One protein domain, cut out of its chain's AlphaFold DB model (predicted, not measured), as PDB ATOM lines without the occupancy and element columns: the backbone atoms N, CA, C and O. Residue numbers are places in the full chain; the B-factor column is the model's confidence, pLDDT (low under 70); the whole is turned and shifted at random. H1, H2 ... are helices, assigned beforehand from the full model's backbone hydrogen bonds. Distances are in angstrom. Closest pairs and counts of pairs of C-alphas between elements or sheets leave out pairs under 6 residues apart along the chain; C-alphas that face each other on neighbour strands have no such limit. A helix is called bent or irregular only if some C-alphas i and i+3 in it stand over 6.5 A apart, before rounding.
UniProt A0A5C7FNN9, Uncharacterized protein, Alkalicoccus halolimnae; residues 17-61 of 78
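What this domain is: This is residues 17 to 61 of the 78 residues of an uncharacterized protein of Alkalicoccus halolimnae (UniProt A0A5C7FNN9). A flat, open arch: the long helix H3 is one leg, the shorter H1 the other, and H2 with residues 28 to 32 forms the crosspiece, leaving the space between the legs empty. The printed part has 45 residues with three named helices, in the order H1, H2, H3, and no named strand; the class is all helix. It is loose, with a radius of gyration of the C-alphas of 12.3 A and spans of 30 by 27 by 12 A.

Where its parts are: H3, residues 46 to 61, is 22.9 A long and ends at C-alpha 61 (171.527, 173.613, 208.959). H2 is residues 33 to 41. H1, residues 17 to 27, begins at C-alpha 17 (175.854, 180.333, 190.884) and is 15.2 A long; it is neither bent nor irregular, but only just: C-alphas 20 and 23 are 6.4 A apart.

How they stand to each other: H3 touches H2 with residues 47 to 48 alone; the closest C-alphas, of Leu 37 and Ala 48, are 5.9 A apart. The two run opposite ways at a steep tilt of 53 degrees. H1 is apart from both. Every O i to N i+4 pair is within hydrogen-bond range in H2 and H3, and 5 of 7 in H1.

The domain as a whole: The two farthest C-alphas, of Ile 27 and Phe 61, are 31.1 A apart. Residues 23 to 29 and 53 to 61 stand free. The printed part has no cut, both links are tight, and no printed residue is under 70 in pLDDT.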
ATOM      1  N   GLY A  17     175.090 179.338 190.141       70.44
ATOM      2  CA  GLY A  17     175.854 180.333 190.884       70.44
ATOM      3  C   GLY A  17     177.354 180.164 190.676       70.44
ATOM      4  O   GLY A  17     178.048 181.127 190.384       70.44
ATOM      5  N   THR A  18     177.864 178.938 190.711       70.81
ATOM      6  CA  THR A  18     179.287 178.689 190.450       70.81
ATOM      7  C   THR A  18     179.638 178.981 188.990       70.81
ATOM      8  O   THR A  18     180.689 179.535 188.715       70.81
ATOM      9  N   PHE A  19     178.763 178.697 188.027       72.19
ATOM     10  CA  PHE A  19     179.090 178.944 186.620       72.19
ATOM     11  C   PHE A  19     179.029 180.429 186.226       72.19
ATOM     12  O   PHE A  19     179.857 180.891 185.445       72.19
ATOM     13  N   PHE A  20     178.074 181.188 186.771       72.81
ATOM     14  CA  PHE A  20     177.894 182.605 186.433       72.81
ATOM     15  C   PHE A  20     178.644 183.561 187.363       72.81
ATOM     16  O   PHE A  20     179.166 184.575 186.906       72.81
ATOM     17  N   ILE A  21     178.707 183.269 188.662       71.62
ATOM     18  CA  ILE A  21     179.249 184.198 189.663       71.62
ATOM     19  C   ILE A  21     180.774 184.062 189.748       71.62
ATOM     20  O   ILE A  21     181.463 185.047 189.986       71.62
ATOM     21  N   PHE A  22     181.330 182.876 189.502       71.25
ATOM     22  CA  PHE A  22     182.773 182.633 189.595       71.25
ATOM     23  C   PHE A  22     183.618 183.434 188.587       71.25
ATOM     24  O   PHE A  22     184.599 184.040 189.021       71.25
ATOM     25  N   PRO A  23     183.252 183.556 187.293       73.88
ATOM     26  CA  PRO A  23     183.970 184.459 186.391       73.88
ATOM     27  C   PRO A  23     183.846 185.934 186.813       73.88
ATOM     28  O   PRO A  23     184.827 186.666 186.740       73.88
ATOM     29  N   LEU A  24     182.690 186.368 187.336       76.75
ATOM     30  CA  LEU A  24     182.505 187.733 187.859       76.75
ATOM     31  C   LEU A  24     183.369 188.006 189.106       76.75
ATOM     32  O   LEU A  24     183.992 189.061 189.210       76.75
ATOM     33  N   LEU A  25     183.446 187.049 190.033       73.88
ATOM     34  CA  LEU A  25     184.275 187.117 191.243       73.88
ATOM     35  C   LEU A  25     185.769 187.127 190.913       73.88
ATOM     36  O   LEU A  25     186.532 187.854 191.548       73.88
ATOM     37  N   SER A  26     186.173 186.358 189.900       71.44
ATOM     38  CA  SER A  26     187.559 186.316 189.435       71.44
ATOM     39  C   SER A  26     187.991 187.658 188.831       71.44
ATOM     40  O   SER A  26     189.099 188.112 189.105       71.44
ATOM     41  N   ILE A  27     187.097 188.346 188.106       78.56
ATOM     42  CA  ILE A  27     187.337 189.714 187.605       78.56
ATOM     43  C   ILE A  27     187.458 190.724 188.757       78.56
ATOM     44  O   ILE A  27     188.281 191.633 188.697       78.56
ATOM     45  N   LEU A  28     186.674 190.557 189.826       79.81
ATOM     46  CA  LEU A  28     186.726 191.399 191.030       79.81
ATOM     47  C   LEU A  28     187.948 191.121 191.926       79.81
ATOM     48  O   LEU A  28     188.073 191.731 192.987       79.81
ATOM     49  N   GLY A  29     188.841 190.211 191.524       75.38
ATOM     50  CA  GLY A  29     190.035 189.856 192.289       75.38
ATOM     51  C   GLY A  29     189.725 189.107 193.584       75.38
ATOM     52  O   GLY A  29     190.571 189.061 194.475       75.38
ATOM     53  N   VAL A  30     188.523 188.533 193.716       79.56
ATOM     54  CA  VAL A  30     188.151 187.771 194.908       79.56
ATOM     55  C   VAL A  30     188.883 186.427 194.863       79.56
ATOM     56  O   VAL A  30     188.643 185.638 193.944       79.56
ATOM     57  N   PRO A  31     189.778 186.145 195.827       80.56
ATOM     58  CA  PRO A  31     190.494 184.880 195.866       80.56
ATOM     59  C   PRO A  31     189.511 183.721 196.044       80.56
ATOM     60  O   PRO A  31     188.524 183.819 196.777       80.56
ATOM     61  N   GLY A  32     189.789 182.607 195.366       82.12
ATOM     62  CA  GLY A  32     188.982 181.398 195.490       82.12
ATOM     63  C   GLY A  32     188.961 180.874 196.926       82.12
ATOM     64  O   GLY A  32     189.872 181.127 197.714       82.12
ATOM     65  N   PHE A  33     187.930 180.097 197.261       81.31
ATOM     66  CA  PHE A  33     187.782 179.518 198.600       81.31
ATOM     67  C   PHE A  33     189.019 178.715 199.039       81.31
ATOM     68  O   PHE A  33     189.445 178.819 200.183       81.31
ATOM     69  N   GLU A  34     189.649 177.986 198.115       81.31
ATOM     70  CA  GLU A  34     190.909 177.272 198.356       81.31
ATOM     71  C   GLU A  34     192.054 178.209 198.767       81.31
ATOM     72  O   GLU A  34     192.771 177.927 199.725       81.31
ATOM     73  N   VAL A  35     192.194 179.358 198.099       84.81
ATOM     74  CA  VAL A  35     193.218 180.364 198.419       84.81
ATOM     75  C   VAL A  35     192.975 180.951 199.808       84.81
ATOM     76  O   VAL A  35     193.909 181.131 200.584       84.81
ATOM     77  N   VAL A  36     191.715 181.201 200.171       85.12
ATOM     78  CA  VAL A  36     191.359 181.672 201.518       85.12
ATOM     79  C   VAL A  36     191.717 180.623 202.573       85.12
ATOM     80  O   VAL A  36     192.328 180.956 203.587       85.12
ATOM     81  N   LEU A  37     191.388 179.351 202.334       86.62
ATOM     82  CA  LEU A  37     191.705 178.271 203.271       86.62
ATOM     83  C   LEU A  37     193.211 178.058 203.434       86.62
ATOM     84  O   LEU A  37     193.685 177.943 204.562       86.62
ATOM     85  N   THR A  38     193.961 178.036 202.335       87.44
ATOM     86  CA  THR A  38     195.425 177.890 202.360       87.44
ATOM     87  C   THR A  38     196.103 179.093 203.015       87.44
ATOM     88  O   THR A  38     197.040 178.905 203.785       87.44
ATOM     89  N   THR A  39     195.588 180.310 202.820       87.75
ATOM     90  CA  THR A  39     196.102 181.519 203.492       87.75
ATOM     91  C   THR A  39     195.847 181.496 205.004       87.75
ATOM     92  O   THR A  39     196.696 181.937 205.773       87.75
ATOM     93  N   LEU A  40     194.691 180.990 205.450       87.00
ATOM     94  CA  LEU A  40     194.317 180.978 206.872       87.00
ATOM     95  C   LEU A  40     194.907 179.803 207.657       87.00
ATOM     96  O   LEU A  40     195.264 179.963 208.822       87.00
ATOM     97  N   PHE A  41     194.974 178.620 207.046       89.12
ATOM     98  CA  PHE A  41     195.349 177.379 207.731       89.12
ATOM     99  C   PHE A  41     196.684 176.788 207.259       89.12
ATOM    100  O   PHE A  41     197.196 175.889 207.927       89.12
ATOM    101  N   GLY A  42     197.246 177.278 206.150       85.69
ATOM    102  CA  GLY A  42     198.420 176.711 205.482       85.69
ATOM    103  C   GLY A  42     198.069 175.644 204.437       85.69
ATOM    104  O   GLY A  42     196.987 175.047 204.462       85.69
ATOM    105  N   GLU A  43     198.994 175.388 203.508       83.75
ATOM    106  CA  GLU A  43     198.881 174.286 202.543       83.75
ATOM    107  C   GLU A  43     198.791 172.929 203.258       83.75
ATOM    108  O   GLU A  43     199.528 172.657 204.205       83.75
ATOM    109  N   ASN A  44     197.892 172.056 202.787       78.81
ATOM    110  CA  ASN A  44     197.700 170.685 203.290       78.81
ATOM    111  C   ASN A  44     197.334 170.565 204.785       78.81
ATOM    112  O   ASN A  44     197.519 169.514 205.401       78.81
ATOM    113  N   SER A  45     196.783 171.621 205.382       83.75
ATOM    114  CA  SER A  45     196.380 171.618 206.787       83.75
ATOM    115  C   SER A  45     195.091 170.823 207.025       83.75
ATOM    116  O   SER A  45     194.050 171.093 206.420       83.75
ATOM    117  N   ILE A  46     195.121 169.883 207.976       87.38
ATOM    118  CA  ILE A  46     193.948 169.080 208.374       87.38
ATOM    119  C   ILE A  46     192.795 169.967 208.887       87.38
ATOM    120  O   ILE A  46     191.620 169.629 208.749       87.38
ATOM    121  N   PHE A  47     193.126 171.136 209.447       86.44
ATOM    122  CA  PHE A  47     192.158 172.093 209.981       86.44
ATOM    123  C   PHE A  47     191.312 172.742 208.883       86.44
ATOM    124  O   PHE A  47     190.136 173.018 209.119       86.44
ATOM    125  N   ALA A  48     191.859 172.909 207.675       86.50
ATOM    126  CA  ALA A  48     191.111 173.426 206.532       86.50
ATOM    127  C   ALA A  48     189.961 172.481 206.141       86.50
ATOM    128  O   ALA A  48     188.847 172.931 205.865       86.50
ATOM    129  N   LEU A  49     190.203 171.164 206.185       87.19
ATOM    130  CA  LEU A  49     189.174 170.153 205.926       87.19
ATOM    131  C   LEU A  49     188.082 170.172 206.995       87.19
ATOM    132  O   LEU A  49     186.898 170.168 206.661       87.19
ATOM    133  N   ILE A  50     188.472 170.235 208.270       90.56
ATOM    134  CA  ILE A  50     187.526 170.290 209.392       90.56
ATOM    135  C   ILE A  50     186.657 171.551 209.293       90.56
ATOM    136  O   ILE A  50     185.437 171.469 209.435       90.56
ATOM    137  N   PHE A  51     187.260 172.704 208.993       89.12
ATOM    138  CA  PHE A  51     186.539 173.963 208.816       89.12
ATOM    139  C   PHE A  51     185.578 173.918 207.621       89.12
ATOM    140  O   PHE A  51     184.420 174.314 207.752       89.12
ATOM    141  N   SER A  52     186.022 173.394 206.476       87.50
ATOM    142  CA  SER A  52     185.176 173.224 205.288       87.50
ATOM    143  C   SER A  52     183.967 172.329 205.582       87.50
ATOM    144  O   SER A  52     182.829 172.688 205.275       87.50
ATOM    145  N   LEU A  53     184.187 171.204 206.270       90.44
ATOM    146  CA  LEU A  53     183.116 170.296 206.675       90.44
ATOM    147  C   LEU A  53     182.114 170.980 207.618       90.44
ATOM    148  O   LEU A  53     180.902 170.841 207.437       90.44
ATOM    149  N   LEU A  54     182.607 171.757 208.588       92.81
ATOM    150  CA  LEU A  54     181.774 172.533 209.505       92.81
ATOM    151  C   LEU A  54     180.926 173.569 208.752       92.81
ATOM    152  O   LEU A  54     179.730 173.696 209.011       92.81
ATOM    153  N   LEU A  55     181.526 174.279 207.793       87.81
ATOM    154  CA  LEU A  55     180.852 175.293 206.987       87.81
ATOM    155  C   LEU A  55     179.710 174.685 206.165       87.81
ATOM    156  O   LEU A  55     178.597 175.210 206.174       87.81
ATOM    157  N   VAL A  56     179.956 173.547 205.510       88.12
ATOM    158  CA  VAL A  56     178.920 172.806 204.773       88.12
ATOM    159  C   VAL A  56     177.775 172.412 205.708       88.12
ATOM    160  O   VAL A  56     176.606 172.604 205.366       88.12
ATOM    161  N   LEU A  57     178.094 171.921 206.908       89.88
ATOM    162  CA  LEU A  57     177.092 171.537 207.901       89.88
ATOM    163  C   LEU A  57     176.240 172.734 208.351       89.88
ATOM    164  O   LEU A  57     175.018 172.617 208.436       89.88
ATOM    165  N   ILE A  58     176.865 173.892 208.581       89.12
ATOM    166  CA  ILE A  58     176.193 175.144 208.958       89.12
ATOM    167  C   ILE A  58     175.261 175.620 207.846       89.12
ATOM    168  O   ILE A  58     174.116 175.972 208.123       89.12
ATOM    169  N   VAL A  59     175.716 175.605 206.591       84.62
ATOM    170  CA  VAL A  59     174.893 175.992 205.438       84.62
ATOM    171  C   VAL A  59     173.679 175.073 205.334       84.62
ATOM    172  O   VAL A  59     172.549 175.555 205.274       84.62
ATOM    173  N   ILE A  60     173.876 173.755 205.407       84.69
ATOM    174  CA  ILE A  60     172.764 172.797 205.407       84.69
ATOM    175  C   ILE A  60     171.818 173.083 206.578       84.69
ATOM    176  O   ILE A  60     170.608 173.139 206.376       84.69
ATOM    177  N   PHE A  61     172.339 173.318 207.781       86.31
ATOM    178  CA  PHE A  61     171.527 173.613 208.959       86.31
ATOM    179  C   PHE A  61     170.714 174.908 208.810       86.31
ATOM    180  O   PHE A  61     169.532 174.925 209.144       86.31
TER     181      PHE A  61